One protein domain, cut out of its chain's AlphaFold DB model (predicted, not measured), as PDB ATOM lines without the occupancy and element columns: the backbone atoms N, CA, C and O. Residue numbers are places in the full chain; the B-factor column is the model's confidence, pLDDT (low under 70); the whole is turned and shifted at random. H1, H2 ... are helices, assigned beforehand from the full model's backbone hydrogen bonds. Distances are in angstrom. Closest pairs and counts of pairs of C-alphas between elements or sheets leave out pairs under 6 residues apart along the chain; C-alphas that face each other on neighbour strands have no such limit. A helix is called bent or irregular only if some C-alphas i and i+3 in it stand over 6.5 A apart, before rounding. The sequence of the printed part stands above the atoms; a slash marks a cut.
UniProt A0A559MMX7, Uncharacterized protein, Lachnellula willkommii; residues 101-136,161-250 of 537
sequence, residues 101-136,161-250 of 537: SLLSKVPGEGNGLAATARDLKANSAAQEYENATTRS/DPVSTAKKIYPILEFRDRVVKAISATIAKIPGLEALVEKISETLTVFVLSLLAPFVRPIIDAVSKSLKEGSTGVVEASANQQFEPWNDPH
ATOM      1  N   SER A 101      84.093 196.064 106.735       82.56
ATOM      2  CA  SER A 101      83.873 196.443 105.329       82.56
ATOM      3  C   SER A 101      83.016 195.436 104.539       82.56
ATOM      4  O   SER A 101      82.515 195.755 103.456       82.56
ATOM      5  N   LEU A 102      82.822 194.214 105.049       84.12
ATOM      6  CA  LEU A 102      81.798 193.294 104.540       84.12
ATOM      7  C   LEU A 102      80.423 193.645 105.123       84.12
ATOM      8  O   LEU A 102      79.461 193.769 104.366       84.12
ATOM      9  N   LEU A 103      80.339 193.908 106.432       83.50
ATOM     10  CA  LEU A 103      79.096 194.308 107.099       83.50
ATOM     11  C   LEU A 103      78.486 195.586 106.515       83.50
ATOM     12  O   LEU A 103      77.281 195.621 106.288       83.50
ATOM     13  N   SER A 104      79.288 196.605 106.188       84.81
ATOM     14  CA  SER A 104      78.777 197.853 105.589       84.81
ATOM     15  C   SER A 104      78.126 197.681 104.207       84.81
ATOM     16  O   SER A 104      77.480 198.609 103.720       84.81
ATOM     17  N   LYS A 105      78.262 196.504 103.577       82.38
ATOM     18  CA  LYS A 105      77.621 196.149 102.299       82.38
ATOM     19  C   LYS A 105      76.283 195.423 102.477       82.38
ATOM     20  O   LYS A 105      75.587 195.221 101.486       82.38
ATOM     21  N   VAL A 106      75.906 195.045 103.703       80.69
ATOM     22  CA  VAL A 106      74.596 194.442 103.998       80.69
ATOM     23  C   VAL A 106      73.500 195.513 103.861       80.69
ATOM     24  O   VAL A 106      73.559 196.527 104.566       80.69
ATOM     25  N   PRO A 107      72.492 195.331 102.985       73.81
ATOM     26  CA  PRO A 107      71.417 196.303 102.809       73.81
ATOM     27  C   PRO A 107      70.641 196.575 104.108       73.81
ATOM     28  O   PRO A 107      70.323 195.663 104.869       73.81
ATOM     29  N   GLY A 108      70.299 197.841 104.357       80.62
ATOM     30  CA  GLY A 108      69.613 198.255 105.584       80.62
ATOM     31  C   GLY A 108      70.571 198.402 106.767       80.62
ATOM     32  O   GLY A 108      71.200 199.447 106.924       80.62
ATOM     33  N   GLU A 109      70.669 197.379 107.617       77.62
ATOM     34  CA  GLU A 109      71.343 197.477 108.925       77.62
ATOM     35  C   GLU A 109      72.879 197.446 108.863       77.62
ATOM     36  O   GLU A 109      73.533 197.737 109.864       77.62
ATOM     37  N   GLY A 110      73.480 197.156 107.703       81.19
ATOM     38  CA  GLY A 110      74.922 196.929 107.560       81.19
ATOM     39  C   GLY A 110      75.825 198.039 108.103       81.19
ATOM     40  O   GLY A 110      76.854 197.758 108.716       81.19
ATOM     41  N   ASN A 111      75.423 199.306 107.970       83.56
ATOM     42  CA  ASN A 111      76.162 200.434 108.552       83.56
ATOM     43  C   ASN A 111      76.092 200.470 110.090       83.56
ATOM     44  O   ASN A 111      77.074 200.839 110.731       83.56
ATOM     45  N   GLY A 112      74.965 200.060 110.681       86.00
ATOM     46  CA  GLY A 112      74.807 199.924 112.131       86.00
ATOM     47  C   GLY A 112      75.605 198.740 112.676       86.00
ATOM     48  O   GLY A 112      76.353 198.898 113.638       86.00
ATOM     49  N   LEU A 113      75.547 197.590 111.997       86.06
ATOM     50  CA  LEU A 113      76.368 196.419 112.323       86.06
ATOM     51  C   LEU A 113      77.867 196.743 112.222       86.06
ATOM     52  O   LEU A 113      78.632 196.416 113.125       86.06
ATOM     53  N   ALA A 114      78.289 197.461 111.176       85.88
ATOM     54  CA  ALA A 114      79.665 197.923 111.029       85.88
ATOM     55  C   ALA A 114      80.076 198.962 112.094       85.88
ATOM     56  O   ALA A 114      81.259 199.060 112.416       85.88
ATOM     57  N   ALA A 115      79.152 199.752 112.650       87.56
ATOM     58  CA  ALA A 115      79.443 200.613 113.799       87.56
ATOM     59  C   ALA A 115      79.661 199.765 115.064       87.56
ATOM     60  O   ALA A 115      80.762 199.770 115.610       87.56
ATOM     61  N   THR A 116      78.687 198.921 115.427       87.19
ATOM     62  CA  THR A 116      78.772 198.031 116.600       87.19
ATOM     63  C   THR A 116      80.007 197.123 116.563       87.19
ATOM     64  O   THR A 116      80.649 196.919 117.589       87.19
ATOM     65  N   ALA A 117      80.405 196.630 115.385       86.12
ATOM     66  CA  ALA A 117      81.624 195.839 115.215       86.12
ATOM     67  C   ALA A 117      82.908 196.603 115.603       86.12
ATOM     68  O   ALA A 117      83.831 196.008 116.161       86.12
ATOM     69  N   ARG A 118      82.982 197.917 115.337       86.44
ATOM     70  CA  ARG A 118      84.126 198.756 115.739       86.44
ATOM     71  C   ARG A 118      84.124 199.007 117.241       86.44
ATOM     72  O   ARG A 118      85.171 198.864 117.866       86.44
ATOM     73  N   ASP A 119      82.960 199.310 117.810       88.44
ATOM     74  CA  ASP A 119      82.808 199.585 119.243       88.44
ATOM     75  C   ASP A 119      83.168 198.349 120.084       88.44
ATOM     76  O   ASP A 119      83.950 198.431 121.032       88.44
ATOM     77  N   LEU A 120      82.684 197.166 119.687       86.56
ATOM     78  CA  LEU A 120      83.054 195.900 120.323       86.56
ATOM     79  C   LEU A 120      84.547 195.586 120.167       86.56
ATOM     80  O   LEU A 120      85.169 195.134 121.127       86.56
ATOM     81  N   LYS A 121      85.151 195.865 119.002       83.50
ATOM     82  CA  LYS A 121      86.597 195.678 118.798       83.50
ATOM     83  C   LYS A 121      87.435 196.615 119.672       83.50
ATOM     84  O   LYS A 121      88.449 196.176 120.210       83.50
ATOM     85  N   ALA A 122      87.000 197.860 119.872       85.88
ATOM     86  CA  ALA A 122      87.642 198.788 120.802       85.88
ATOM     87  C   ALA A 122      87.546 198.296 122.258       85.88
ATOM     88  O   ALA A 122      88.558 198.258 122.957       85.88
ATOM     89  N   ASN A 123      86.368 197.834 122.691       85.88
ATOM     90  CA  ASN A 123      86.160 197.282 124.036       85.88
ATOM     91  C   ASN A 123      86.986 196.003 124.281       85.88
ATOM     92  O   ASN A 123      87.556 195.827 125.356       85.88
ATOM     93  N   SER A 124      87.092 195.130 123.274       81.88
ATOM     94  CA  SER A 124      87.937 193.930 123.309       81.88
ATOM     95  C   SER A 124      89.421 194.285 123.458       81.88
ATOM     96  O   SER A 124      90.095 193.744 124.331       81.88
ATOM     97  N   ALA A 125      89.925 195.225 122.652       82.25
ATOM     98  CA  ALA A 125      91.321 195.666 122.716       82.25
ATOM     99  C   ALA A 125      91.657 196.384 124.040       82.25
ATOM    100  O   ALA A 125      92.763 196.238 124.557       82.25
ATOM    101  N   ALA A 126      90.701 197.113 124.626       84.25
ATOM    102  CA  ALA A 126      90.857 197.693 125.960       84.25
ATOM    103  C   ALA A 126      91.015 196.604 127.038       84.25
ATOM    104  O   ALA A 126      91.928 196.692 127.858       84.25
ATOM    105  N   GLN A 127      90.203 195.539 126.996       83.06
ATOM    106  CA  GLN A 127      90.351 194.408 127.919       83.06
ATOM    107  C   GLN A 127      91.679 193.663 127.721       83.06
ATOM    108  O   GLN A 127      92.305 193.247 128.693       83.06
ATOM    109  N   GLU A 128      92.127 193.496 126.475       80.81
ATOM    110  CA  GLU A 128      93.426 192.893 126.167       80.81
ATOM    111  C   GLU A 128      94.582 193.703 126.779       80.81
ATOM    112  O   GLU A 128      95.483 193.124 127.389       80.81
ATOM    113  N   TYR A 129      94.512 195.036 126.703       79.62
ATOM    114  CA  TYR A 129      95.476 195.938 127.332       79.62
ATOM    115  C   TYR A 129      95.452 195.844 128.869       79.62
ATOM    116  O   TYR A 129      96.511 195.659 129.466       79.62
ATOM    117  N   GLU A 130      94.269 195.869 129.504       80.25
ATOM    118  CA  GLU A 130      94.104 195.646 130.957       80.25
ATOM    119  C   GLU A 130      94.740 194.314 131.404       80.25
ATOM    120  O   GLU A 130      95.458 194.248 132.409       80.25
ATOM    121  N   ASN A 131      94.516 193.243 130.638       77.50
ATOM    122  CA  ASN A 131      95.081 191.923 130.911       77.50
ATOM    123  C   ASN A 131      96.609 191.912 130.756       77.50
ATOM    124  O   ASN A 131      97.307 191.276 131.549       77.50
ATOM    125  N   ALA A 132      97.137 192.595 129.736       75.12
ATOM    126  CA  ALA A 132      98.569 192.691 129.487       75.12
ATOM    127  C   ALA A 132      99.289 193.432 130.623       75.12
ATOM    128  O   ALA A 132     100.276 192.913 131.142       75.12
ATOM    129  N   THR A 133      98.759 194.577 131.073       73.56
ATOM    130  CA  THR A 133      99.325 195.330 132.206       73.56
ATOM    131  C   THR A 133      99.239 194.544 133.516       73.56
ATOM    132  O   THR A 133     100.220 194.472 134.255       73.56
ATOM    133  N   THR A 134      98.119 193.858 133.769       65.81
ATOM    134  CA  THR A 134      97.941 193.041 134.986       65.81
ATOM    135  C   THR A 134      98.919 191.858 135.039       65.81
ATOM    136  O   THR A 134      99.439 191.518 136.103       65.81
ATOM    137  N   ARG A 135      99.225 191.240 133.887       61.81
ATOM    138  CA  ARG A 135     100.219 190.156 133.789       61.81
ATOM    139  C   ARG A 135     101.657 190.623 134.039       61.81
ATOM    140  O   ARG A 135     102.451 189.813 134.515       61.81
ATOM    141  N   SER A 136     102.015 191.877 133.741       52.00
ATOM    142  CA  SER A 136     103.358 192.399 134.055       52.00
ATOM    143  C   SER A 136     103.588 192.586 135.556       52.00
ATOM    144  O   SER A 136     104.633 192.172 136.057       52.00
ATOM    145  N   ASP A 161      85.309 189.085 139.238       67.75
ATOM    146  CA  ASP A 161      83.850 188.920 139.319       67.75
ATOM    147  C   ASP A 161      83.299 188.253 138.036       67.75
ATOM    148  O   ASP A 161      83.243 188.918 136.989       67.75
ATOM    149  N   PRO A 162      82.819 186.990 138.087       58.25
ATOM    150  CA  PRO A 162      82.212 186.321 136.933       58.25
ATOM    151  C   PRO A 162      80.966 187.045 136.407       58.25
ATOM    152  O   PRO A 162      80.684 186.979 135.210       58.25
ATOM    153  N   VAL A 163      80.230 187.768 137.258       67.38
ATOM    154  CA  VAL A 163      79.025 188.506 136.861       67.38
ATOM    155  C   VAL A 163      79.396 189.748 136.043       67.38
ATOM    156  O   VAL A 163      78.707 190.067 135.070       67.38
ATOM    157  N   SER A 164      80.498 190.433 136.370       73.00
ATOM    158  CA  SER A 164      81.058 191.512 135.543       73.00
ATOM    159  C   SER A 164      81.553 190.997 134.188       73.00
ATOM    160  O   SER A 164      81.238 191.592 133.155       73.00
ATOM    161  N   THR A 165      82.248 189.856 134.166       70.12
ATOM    162  CA  THR A 165      82.784 189.252 132.939       70.12
ATOM    163  C   THR A 165      81.659 188.786 132.012       70.12
ATOM    164  O   THR A 165      81.677 189.096 130.822       70.12
ATOM    165  N   ALA A 166      80.609 188.157 132.551       68.19
ATOM    166  CA  ALA A 166      79.415 187.804 131.785       68.19
ATOM    167  C   ALA A 166      78.739 189.045 131.167       68.19
ATOM    168  O   ALA A 166      78.428 189.050 129.975       68.19
ATOM    169  N   LYS A 167      78.583 190.138 131.933       76.38
ATOM    170  CA  LYS A 167      78.042 191.420 131.428       76.38
ATOM    171  C   LYS A 167      78.887 192.025 130.301       76.38
ATOM    172  O   LYS A 167      78.313 192.610 129.387       76.38
ATOM    173  N   LYS A 168      80.218 191.873 130.341       77.50
ATOM    174  CA  LYS A 168      81.135 192.290 129.263       77.50
ATOM    175  C   LYS A 168      80.996 191.414 128.001       77.50
ATOM    176  O   LYS A 168      81.128 191.927 126.894       77.50
ATOM    177  N   ILE A 169      80.670 190.126 128.156       77.88
ATOM    178  CA  ILE A 169      80.511 189.153 127.057       77.88
ATOM    179  C   ILE A 169      79.158 189.271 126.329       77.88
ATOM    180  O   ILE A 169      79.123 189.168 125.101       77.88
ATOM    181  N   TYR A 170      78.046 189.505 127.040       78.31
ATOM    182  CA  TYR A 170      76.694 189.509 126.448       78.31
ATOM    183  C   TYR A 170      76.536 190.354 125.161       78.31
ATOM    184  O   TYR A 170      75.960 189.832 124.205       78.31
ATOM    185  N   PRO A 171      77.060 191.597 125.058       83.12
ATOM    186  CA  PRO A 171      76.951 192.405 123.837       83.12
ATOM    187  C   PRO A 171      77.607 191.784 122.595       83.12
ATOM    188  O   PRO A 171      77.168 192.047 121.478       83.12
ATOM    189  N   ILE A 172      78.638 190.948 122.771       80.62
ATOM    190  CA  ILE A 172      79.336 190.258 121.673       80.62
ATOM    191  C   ILE A 172      78.462 189.118 121.127       80.62
ATOM    192  O   ILE A 172      78.335 188.951 119.913       80.62
ATOM    193  N   LEU A 173      77.812 188.370 122.025       80.62
ATOM    194  CA  LEU A 173      76.873 187.302 121.667       80.62
ATOM    195  C   LEU A 173      75.604 187.870 121.019       80.62
ATOM    196  O   LEU A 173      75.157 187.373 119.988       80.62
ATOM    197  N   GLU A 174      75.060 188.961 121.563       81.31
ATOM    198  CA  GLU A 174      73.900 189.629 120.971       81.31
ATOM    199  C   GLU A 174      74.223 190.175 119.569       81.31
ATOM    200  O   GLU A 174      73.418 190.047 118.647       81.31
ATOM    201  N   PHE A 175      75.425 190.729 119.374       84.69
ATOM    202  CA  PHE A 175      75.891 191.192 118.070       84.69
ATOM    203  C   PHE A 175      76.000 190.062 117.036       84.69
ATOM    204  O   PHE A 175      75.521 190.245 115.915       84.69
ATOM    205  N   ARG A 176      76.545 188.888 117.402       79.38
ATOM    206  CA  ARG A 176      76.543 187.691 116.534       79.38
ATOM    207  C   ARG A 176      75.131 187.402 116.028       79.38
ATOM    208  O   ARG A 176      74.909 187.285 114.825       79.38
ATOM    209  N   ASP A 177      74.174 187.340 116.944       76.25
ATOM    210  CA  ASP A 177      72.793 187.000 116.623       76.25
ATOM    211  C   ASP A 177      72.086 188.084 115.794       76.25
ATOM    212  O   ASP A 177      71.261 187.749 114.943       76.25
ATOM    213  N   ARG A 178      72.409 189.372 115.989       81.31
ATOM    214  CA  ARG A 178      71.945 190.461 115.107       81.31
ATOM    215  C   ARG A 178      72.493 190.298 113.684       81.31
ATOM    216  O   ARG A 178      71.719 190.411 112.736       81.31
ATOM    217  N   VAL A 179      73.783 189.980 113.519       79.94
ATOM    218  CA  VAL A 179      74.391 189.741 112.194       79.94
ATOM    219  C   VAL A 179      73.725 188.555 111.490       79.94
ATOM    220  O   VAL A 179      73.306 188.701 110.343       79.94
ATOM    221  N   VAL A 180      73.539 187.419 112.173       78.56
ATOM    222  CA  VAL A 180      72.847 186.242 111.604       78.56
ATOM    223  C   VAL A 180      71.415 186.591 111.179       78.56
ATOM    224  O   VAL A 180      71.017 186.294 110.054       78.56
ATOM    225  N   LYS A 181      70.648 187.297 112.021       78.38
ATOM    226  CA  LYS A 181      69.271 187.721 111.694       78.38
ATOM    227  C   LYS A 181      69.223 188.663 110.485       78.38
ATOM    228  O   LYS A 181      68.357 188.498 109.625       78.38
ATOM    229  N   ALA A 182      70.158 189.610 110.382       79.81
ATOM    230  CA  ALA A 182      70.261 190.517 109.238       79.81
ATOM    231  C   ALA A 182      70.633 189.781 107.936       79.81
ATOM    232  O   ALA A 182      70.085 190.095 106.876       79.81
ATOM    233  N   ILE A 183      71.499 188.763 108.013       72.81
ATOM    234  CA  ILE A 183      71.836 187.870 106.896       72.81
ATOM    235  C   ILE A 183      70.590 187.117 106.414       72.81
ATOM    236  O   ILE A 183      70.202 187.274 105.254       72.81
ATOM    237  N   SER A 184      69.899 186.381 107.291       71.69
ATOM    238  CA  SER A 184      68.693 185.621 106.923       71.69
ATOM    239  C   SER A 184      67.595 186.520 106.337       71.69
ATOM    240  O   SER A 184      66.951 186.168 105.350       71.69
ATOM    241  N   ALA A 185      67.424 187.726 106.891       73.06
ATOM    242  CA  ALA A 185      66.478 188.724 106.391       73.06
ATOM    243  C   ALA A 185      66.890 189.381 105.055       73.06
ATOM    244  O   ALA A 185      66.048 190.036 104.433       73.06
ATOM    245  N   THR A 186      68.148 189.226 104.624       68.00
ATOM    246  CA  THR A 186      68.677 189.706 103.334       68.00
ATOM    247  C   THR A 186      68.514 188.649 102.241       68.00
ATOM    248  O   THR A 186      67.996 188.978 101.172       68.00
ATOM    249  N   ILE A 187      68.855 187.380 102.528       62.84
ATOM    250  CA  ILE A 187      68.643 186.232 101.618       62.84
ATOM    251  C   ILE A 187      67.184 186.208 101.135       62.84
ATOM    252  O   ILE A 187      66.908 186.126  99.943       62.84
ATOM    253  N   ALA A 188      66.237 186.381 102.061       60.88
ATOM    254  CA  ALA A 188      64.801 186.352 101.784       60.88
ATOM    255  C   ALA A 188      64.259 187.532 100.938       60.88
ATOM    256  O   ALA A 188      63.047 187.613 100.736       60.88
ATOM    257  N   LYS A 189      65.100 188.482 100.492       63.66
ATOM    258  CA  LYS A 189      64.655 189.727  99.831       63.66
ATOM    259  C   LYS A 189      65.347 190.063  98.511       63.66
ATOM    260  O   LYS A 189      64.739 190.773  97.712       63.66
ATOM    261  N   ILE A 190      66.588 189.628  98.284       61.91
ATOM    262  CA  ILE A 190      67.363 189.992  97.086       61.91
ATOM    263  C   ILE A 190      68.167 188.769  96.600       61.91
ATOM    264  O   ILE A 190      69.170 188.437  97.233       61.91
ATOM    265  N   PRO A 191      67.774 188.109  95.493       63.38
ATOM    266  CA  PRO A 191      68.567 187.030  94.900       63.38
ATOM    267  C   PRO A 191      69.863 187.573  94.277       63.38
ATOM    268  O   PRO A 191      69.876 188.687  93.746       63.38
ATOM    269  N   GLY A 192      70.941 186.785  94.303       69.44
ATOM    270  CA  GLY A 192      72.257 187.177  93.782       69.44
ATOM    271  C   GLY A 192      73.199 187.816  94.813       69.44
ATOM    272  O   GLY A 192      74.194 188.433  94.428       69.44
ATOM    273  N   LEU A 193      72.892 187.712  96.113       69.75
ATOM    274  CA  LEU A 193      73.763 188.150  97.220       69.75
ATOM    275  C   LEU A 193      74.423 186.983  97.982       69.75
ATOM    276  O   LEU A 193      75.098 187.224  98.986       69.75
ATOM    277  N   GLU A 194      74.274 185.743  97.508       73.56
ATOM    278  CA  GLU A 194      74.727 184.526  98.202       73.56
ATOM    279  C   GLU A 194      76.231 184.604  98.532       73.56
ATOM    280  O   GLU A 194      76.625 184.539  99.695       73.56
ATOM    281  N   ALA A 195      77.063 184.944  97.542       76.62
ATOM    282  CA  ALA A 195      78.521 185.047  97.680       76.62
ATOM    283  C   ALA A 195      79.042 186.245  98.515       76.62
ATOM    284  O   ALA A 195      80.262 186.413  98.660       76.62
ATOM    285  N   LEU A 196      78.153 187.110  99.027       75.62
ATOM    286  CA  LEU A 196      78.458 188.081 100.090       75.62
ATOM    287  C   LEU A 196      78.042 187.526 101.457       75.62
ATOM    288  O   LEU A 196      78.793 187.667 102.419       75.62
ATOM    289  N   VAL A 197      76.868 186.895 101.525       74.94
ATOM    290  CA  VAL A 197      76.337 186.230 102.721       74.94
ATOM    291  C   VAL A 197      77.292 185.148 103.223       74.94
ATOM    292  O   VAL A 197      77.702 185.213 104.379       74.94
ATOM    293  N   GLU A 198      77.717 184.235 102.345       76.19
ATOM    294  CA  GLU A 198      78.690 183.172 102.636       76.19
ATOM    295  C   GLU A 198      79.931 183.741 103.335       76.19
ATOM    296  O   GLU A 198      80.264 183.345 104.447       76.19
ATOM    297  N   LYS A 199      80.551 184.768 102.738       77.88
ATOM    298  CA  LYS A 199      81.789 185.384 103.243       77.88
ATOM    299  C   LYS A 199      81.622 186.106 104.571       77.88
ATOM    300  O   LYS A 199      82.578 186.176 105.342       77.88
ATOM    301  N   ILE A 200      80.445 186.670 104.847       75.81
ATOM    302  CA  ILE A 200      80.161 187.260 106.162       75.81
ATOM    303  C   ILE A 200      80.013 186.141 107.197       75.81
ATOM    304  O   ILE A 200      80.592 186.260 108.272       75.81
ATOM    305  N   SER A 201      79.328 185.039 106.881       71.38
ATOM    306  CA  SER A 201      79.207 183.893 107.793       71.38
ATOM    307  C   SER A 201      80.555 183.206 108.064       71.38
ATOM    308  O   SER A 201      80.907 183.014 109.226       71.38
ATOM    309  N   GLU A 202      81.358 182.939 107.025       72.94
ATOM    310  CA  GLU A 202      82.726 182.390 107.126       72.94
ATOM    311  C   GLU A 202      83.620 183.197 108.085       72.94
ATOM    312  O   GLU A 202      84.448 182.638 108.807       72.94
ATOM    313  N   THR A 203      83.471 184.526 108.091       73.06
ATOM    314  CA  THR A 203      84.329 185.437 108.866       73.06
ATOM    315  C   THR A 203      83.729 185.863 110.209       73.06
ATOM    316  O   THR A 203      84.486 186.234 111.112       73.06
ATOM    317  N   LEU A 204      82.409 185.745 110.399       75.88
ATOM    318  CA  LEU A 204      81.706 186.087 111.642       75.88
ATOM    319  C   LEU A 204      82.221 185.276 112.836       75.88
ATOM    320  O   LEU A 204      82.508 185.858 113.882       75.88
ATOM    321  N   THR A 205      82.361 183.957 112.695       69.88
ATOM    322  CA  THR A 205      82.791 183.079 113.798       69.88
ATOM    323  C   THR A 205      84.213 183.418 114.254       69.88
ATOM    324  O   THR A 205      84.449 183.574 115.452       69.88
ATOM    325  N   VAL A 206      85.144 183.643 113.318       68.94
ATOM    326  CA  VAL A 206      86.509 184.098 113.640       68.94
ATOM    327  C   VAL A 206      86.473 185.463 114.329       68.94
ATOM    328  O   VAL A 206      87.110 185.635 115.364       68.94
ATOM    329  N   PHE A 207      85.690 186.417 113.813       76.06
ATOM    330  CA  PHE A 207      85.562 187.751 114.400       76.06
ATOM    331  C   PHE A 207      85.030 187.717 115.842       76.06
ATOM    332  O   PHE A 207      85.620 188.335 116.728       76.06
ATOM    333  N   VAL A 208      83.958 186.960 116.092       75.94
ATOM    334  CA  VAL A 208      83.342 186.798 117.420       75.94
ATOM    335  C   VAL A 208      84.299 186.113 118.397       75.94
ATOM    336  O   VAL A 208      84.454 186.591 119.518       75.94
ATOM    337  N   LEU A 209      84.996 185.050 117.981       70.88
ATOM    338  CA  LEU A 209      85.986 184.380 118.830       70.88
ATOM    339  C   LEU A 209      87.163 185.301 119.191       70.88
ATOM    340  O   LEU A 209      87.603 185.287 120.340       70.88
ATOM    341  N   SER A 210      87.632 186.159 118.274       73.56
ATOM    342  CA  SER A 210      88.644 187.173 118.608       73.56
ATOM    343  C   SER A 210      88.141 188.177 119.651       73.56
ATOM    344  O   SER A 210      88.898 188.540 120.544       73.56
ATOM    345  N   LEU A 211      86.875 188.614 119.560       79.00
ATOM    346  CA  LEU A 211      86.278 189.535 120.538       79.00
ATOM    347  C   LEU A 211      86.102 188.896 121.924       79.00
ATOM    348  O   LEU A 211      86.166 189.591 122.933       79.00
ATOM    349  N   LEU A 212      85.868 187.583 121.988       76.00
ATOM    350  CA  LEU A 212      85.717 186.846 123.248       76.00
ATOM    351  C   LEU A 212      87.065 186.509 123.907       76.00
ATOM    352  O   LEU A 212      87.134 186.401 125.133       76.00
ATOM    353  N   ALA A 213      88.140 186.371 123.122       75.81
ATOM    354  CA  ALA A 213      89.456 185.939 123.589       75.81
ATOM    355  C   ALA A 213      89.980 186.667 124.851       75.81
ATOM    356  O   ALA A 213      90.352 185.963 125.795       75.81
ATOM    357  N   PRO A 214      89.987 188.014 124.962       80.44
ATOM    358  CA  PRO A 214      90.495 188.681 126.164       80.44
ATOM    359  C   PRO A 214      89.589 188.529 127.398       80.44
ATOM    360  O   PRO A 214      90.072 188.701 128.513       80.44
ATOM    361  N   PHE A 215      88.312 188.171 127.250       79.62
ATOM    362  CA  PHE A 215      87.421 187.920 128.391       79.62
ATOM    363  C   PHE A 215      87.488 186.464 128.871       79.62
ATOM    364  O   PHE A 215      87.398 186.202 130.068       79.62
ATOM    365  N   VAL A 216      87.664 185.513 127.946       72.69
ATOM    366  CA  VAL A 216      87.629 184.071 128.245       72.69
ATOM    367  C   VAL A 216      89.011 183.517 128.608       72.69
ATOM    368  O   VAL A 216      89.117 182.698 129.519       72.69
ATOM    369  N   ARG A 217      90.097 183.978 127.969       71.94
ATOM    370  CA  ARG A 217      91.444 183.438 128.232       71.94
ATOM    371  C   ARG A 217      91.931 183.565 129.679       71.94
ATOM    372  O   ARG A 217      92.518 182.595 130.132       71.94
ATOM    373  N   PRO A 218      91.691 184.651 130.442       70.75
ATOM    374  CA  PRO A 218      92.099 184.694 131.849       70.75
ATOM    375  C   PRO A 218      91.436 183.601 132.705       70.75
ATOM    376  O   PRO A 218      92.032 183.129 133.670       70.75
ATOM    377  N   ILE A 219      90.227 183.163 132.330       68.06
ATOM    378  CA  ILE A 219      89.511 182.052 132.972       68.06
ATOM    379  C   ILE A 219      90.187 180.723 132.614       68.06
ATOM    380  O   ILE A 219      90.475 179.927 133.504       68.06
ATOM    381  N   ILE A 220      90.487 180.515 131.326       62.06
ATOM    382  CA  ILE A 220      91.239 179.349 130.834       62.06
ATOM    383  C   ILE A 220      92.605 179.271 131.518       62.06
ATOM    384  O   ILE A 220      92.927 178.240 132.091       62.06
ATOM    385  N   ASP A 221      93.380 180.357 131.516       62.41
ATOM    386  CA  ASP A 221      94.700 180.434 132.142       62.41
ATOM    387  C   ASP A 221      94.623 180.084 133.635       62.41
ATOM    388  O   ASP A 221      95.443 179.304 134.109       62.41
ATOM    389  N   ALA A 222      93.634 180.608 134.372       59.88
ATOM    390  CA  ALA A 222      93.443 180.311 135.792       59.88
ATOM    391  C   ALA A 222      93.076 178.837 136.039       59.88
ATOM    392  O   ALA A 222      93.692 178.184 136.881       59.88
ATOM    393  N   VAL A 223      92.128 178.280 135.278       57.44
ATOM    394  CA  VAL A 223      91.726 176.865 135.379       57.44
ATOM    395  C   VAL A 223      92.885 175.942 134.990       57.44
ATOM    396  O   VAL A 223      93.235 175.036 135.745       57.44
ATOM    397  N   SER A 224      93.545 176.203 133.859       57.88
ATOM    398  CA  SER A 224      94.737 175.476 133.415       57.88
ATOM    399  C   SER A 224      95.899 175.605 134.399       57.88
ATOM    400  O   SER A 224      96.653 174.646 134.555       57.88
ATOM    401  N   LYS A 225      96.061 176.752 135.071       55.94
ATOM    402  CA  LYS A 225      97.069 176.948 136.117       55.94
ATOM    403  C   LYS A 225      96.749 176.099 137.344       55.94
ATOM    404  O   LYS A 225      97.619 175.345 137.756       55.94
ATOM    405  N   SER A 226      95.522 176.124 137.862       52.97
ATOM    406  CA  SER A 226      95.121 175.288 139.006       52.97
ATOM    407  C   SER A 226      95.241 173.791 138.717       52.97
ATOM    408  O   SER A 226      95.717 173.035 139.563       52.97
ATOM    409  N   LEU A 227      94.890 173.360 137.500       51.31
ATOM    410  CA  LEU A 227      95.109 171.984 137.041       51.31
ATOM    411  C   LEU A 227      96.608 171.639 136.944       51.31
ATOM    412  O   LEU A 227      97.004 170.529 137.300       51.31
ATOM    413  N   LYS A 228      97.461 172.579 136.515       47.53
ATOM    414  CA  LYS A 228      98.919 172.383 136.431       47.53
ATOM    415  C   LYS A 228      99.604 172.410 137.793       47.53
ATOM    416  O   LYS A 228     100.442 171.554 138.032       47.53
ATOM    417  N   GLU A 229      99.231 173.307 138.701       47.72
ATOM    418  CA  GLU A 229      99.805 173.389 140.052       47.72
ATOM    419  C   GLU A 229      99.391 172.180 140.909       47.72
ATOM    420  O   GLU A 229     100.240 171.577 141.572       47.72
ATOM    421  N   GLY A 230      98.134 171.732 140.786       45.06
ATOM    422  CA  GLY A 230      97.675 170.450 141.335       45.06
ATOM    423  C   GLY A 230      98.378 169.225 140.727       45.06
ATOM    424  O   GLY A 230      98.506 168.201 141.393       45.06
ATOM    425  N   SER A 231      98.885 169.334 139.495       38.41
ATOM    426  CA  SER A 231      99.654 168.281 138.818       38.41
ATOM    427  C   SER A 231     101.145 168.298 139.183       38.41
ATOM    428  O   SER A 231     101.733 167.243 139.408       38.41
ATOM    429  N   THR A 232     101.783 169.466 139.328       38.34
ATOM    430  CA  THR A 232     103.234 169.560 139.588       38.34
ATOM    431  C   THR A 232     103.664 168.926 140.909       38.34
ATOM    432  O   THR A 232     104.735 168.327 140.956       38.34
ATOM    433  N   GLY A 233     102.812 168.947 141.943       37.53
ATOM    434  CA  GLY A 233     103.056 168.205 143.191       37.53
ATOM    435  C   GLY A 233     103.067 166.675 143.025       37.53
ATOM    436  O   GLY A 233     103.560 165.963 143.895       37.53
ATOM    437  N   VAL A 234     102.557 166.167 141.899       42.81
ATOM    438  CA  VAL A 234     102.525 164.742 141.529       42.81
ATOM    439  C   VAL A 234     103.648 164.383 140.542       42.81
ATOM    440  O   VAL A 234     104.025 163.217 140.446       42.81
ATOM    441  N   VAL A 235     104.251 165.349 139.834       37.56
ATOM    442  CA  VAL A 235     105.260 165.083 138.784       37.56
ATOM    443  C   VAL A 235     106.524 164.396 139.323       37.56
ATOM    444  O   VAL A 235     106.994 163.435 138.709       37.56
ATOM    445  N   GLU A 236     107.048 164.803 140.485       35.88
ATOM    446  CA  GLU A 236     108.231 164.152 141.084       35.88
ATOM    447  C   GLU A 236     107.941 162.729 141.602       35.88
ATOM    448  O   GLU A 236     108.820 161.861 141.580       35.88
ATOM    449  N   ALA A 237     106.693 162.442 141.994       35.69
ATOM    450  CA  ALA A 237     106.244 161.077 142.279       35.69
ATOM    451  C   ALA A 237     106.121 160.254 140.980       35.69
ATOM    452  O   ALA A 237     106.627 159.130 140.886       35.69
ATOM    453  N   SER A 238     105.512 160.852 139.951       40.44
ATOM    454  CA  SER A 238     105.207 160.222 138.665       40.44
ATOM    455  C   SER A 238     106.451 159.722 137.931       40.44
ATOM    456  O   SER A 238     106.414 158.635 137.363       40.44
ATOM    457  N   ALA A 239     107.574 160.449 137.970       46.50
ATOM    458  CA  ALA A 239     108.789 160.072 137.236       46.50
ATOM    459  C   ALA A 239     109.341 158.676 137.604       46.50
ATOM    460  O   ALA A 239     109.922 157.998 136.758       46.50
ATOM    461  N   ASN A 240     109.132 158.224 138.847       51.38
ATOM    462  CA  ASN A 240     109.502 156.871 139.277       51.38
ATOM    463  C   ASN A 240     108.401 155.851 138.947       51.38
ATOM    464  O   ASN A 240     108.700 154.771 138.434       51.38
ATOM    465  N   GLN A 241     107.135 156.218 139.178       54.47
ATOM    466  CA  GLN A 241     105.969 155.377 138.883       54.47
ATOM    467  C   GLN A 241     105.854 155.056 137.384       54.47
ATOM    468  O   GLN A 241     105.517 153.936 137.020       54.47
ATOM    469  N   GLN A 242     106.225 155.977 136.485       56.56
ATOM    470  CA  GLN A 242     106.215 155.770 135.027       56.56
ATOM    471  C   GLN A 242     106.961 154.507 134.574       56.56
ATOM    472  O   GLN A 242     106.547 153.896 133.588       56.56
ATOM    473  N   PHE A 243     107.983 154.071 135.318       69.12
ATOM    474  CA  PHE A 243     108.735 152.846 135.043       69.12
ATOM    475  C   PHE A 243     108.413 151.667 135.977       69.12
ATOM    476  O   PHE A 243     109.029 150.612 135.826       69.12
ATOM    477  N   GLU A 244     107.444 151.797 136.889       69.38
ATOM    478  CA  GLU A 244     106.991 150.745 137.817       69.38
ATOM    479  C   GLU A 244     106.723 149.390 137.120       69.38
ATOM    480  O   GLU A 244     107.283 148.398 137.587       69.38
ATOM    481  N   PRO A 245     106.069 149.310 135.934       75.94
ATOM    482  CA  PRO A 245     105.849 148.043 135.208       75.94
ATOM    483  C   PRO A 245     107.117 147.329 134.707       75.94
ATOM    484  O   PRO A 245     107.043 146.222 134.177       75.94
ATOM    485  N   TRP A 246     108.280 147.974 134.820       81.12
ATOM    486  CA  TRP A 246     109.595 147.425 134.483       81.12
ATOM    487  C   TRP A 246     110.534 147.328 135.690       81.12
ATOM    488  O   TRP A 246     111.690 146.933 135.517       81.12
ATOM    489  N   ASN A 247     110.072 147.737 136.871       78.94
ATOM    490  CA  ASN A 247     110.849 147.787 138.105       78.94
ATOM    491  C   ASN A 247     110.244 146.851 139.175       78.94
ATOM    492  O   ASN A 247     111.001 146.235 139.920       78.94
ATOM    493  N   ASP A 248     108.914 146.686 139.199       76.06
ATOM    494  CA  ASP A 248     108.190 145.695 140.003       76.06
ATOM    495  C   ASP A 248     107.435 144.689 139.098       76.06
ATOM    496  O   ASP A 248     106.507 145.080 138.383       76.06
ATOM    497  N   PRO A 249     107.770 143.382 139.133       71.06
ATOM    498  CA  PRO A 249     107.008 142.328 138.455       71.06
ATOM    499  C   PRO A 249     105.555 142.175 138.934       71.06
ATOM    500  O   PRO A 249     104.749 141.575 138.223       71.06
ATOM    501  N   HIS A 250     105.217 142.686 140.121       68.69
ATOM    502  CA  HIS A 250     103.865 142.677 140.679       68.69
ATOM    503  C   HIS A 250     103.073 143.964 140.390       68.69
ATOM    504  O   HIS A 250     101.910 144.032 140.795       68.69
TER     505      HIS A 250
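Overview. This is residues 101 to 136 and 161 to 250 of the 537 residues of an uncharacterized protein of Lachnellula willkommii (UniProt A0A559MMX7). What is the main picture? A long bent helix, H3, has its first arm, H3a, side by side with H1 and H2 in a loose bundle of three that goes up and down, each running against the one before it in the chain, while its second arm, H3b, leaves at a steep tilt of 61 degrees to H3a; residues 220 to 250, of which 220 to 241 belong to H3, stick out as a tail. That tail, residues 220 to 250, adds greatly to the length. What are the counts and the size? The printed part has 126 residues with three named helices, H1, H2 and H3 along the chain, and no named strand; the class is all helix. It is extended, with a radius of gyration of the C-alphas of 23.0 A and spans of 74 by 36 by 22 A.

Arrangement. How does the longest helix run? H3, residues 194 to 241, was assigned as one helix by its hydrogen bonds but is bent, with C-alphas 211 and 214 7.1 A apart; its arms are H3a, residues 194 to 211, and H3b, residues 214 to 241. What touches H3a? H2, residues 162 to 187, forms a helical hairpin with it, at a shallow tilt of 3 degrees, opposite ways; the closest C-alphas, of Ile 183 and Val 197, are 6.4 A apart. H1, residues 110 to 136, only just touches H3a, with 3 pairs of C-alphas within 8 A, the closest those of Ser 124 and Leu 211 at 5.5 A. How do H1 and H2 stand to each other and to H3b? H1 touches H2 with residues 113 to 120 alone, at a shallow tilt of 27 degrees, opposite ways, closest at the C-alphas of Leu 120 and Ile 172, 6.9 A. H1 touches H3b with residues 124 to 131 alone, closest at the C-alphas of Glu 128 and Pro 214, 5.1 A; H2 only just touches H3b, with 3 pairs of C-alphas within 8 A, closest at those of Thr 165 and Phe 215, 6.6 A. Are the backbones even? O i to N i+4 pairs are within hydrogen-bond range in 22 of 23 for H1, 20 of 22 for H2, 11 of 14 for H3a and 17 of 24 for H3b. H3a and H3b are irregular, with C-alphas 202 and 205 6.7 A apart and C-alphas 233 and 236 6.9 A apart, and H2 is only just irregular, with C-alphas 168 and 171 6.9 A apart.

Along the chain. Where does H3 lie? H3a is 25.6 A long from C-alpha 194 at (74.727, 184.526, 98.202), and H3b is 38.9 A long, ending at C-alpha 241 at (105.969, 155.377, 138.883). Where are the others? H1 is 39.1 A long from C-alpha 110 at (74.922, 196.929, 107.560), and H2 is 37.8 A long.

Size, cuts and confidence. Where is the cut? Residues 137 to 160 are not printed, and C-alphas 136 and 161 are 20.5 A apart across it; H2 to H3 is a short link. Where is confidence low? The mean pLDDT of the printed part is 71.1, and 44 residues are under 70, among them residues 219 to 244.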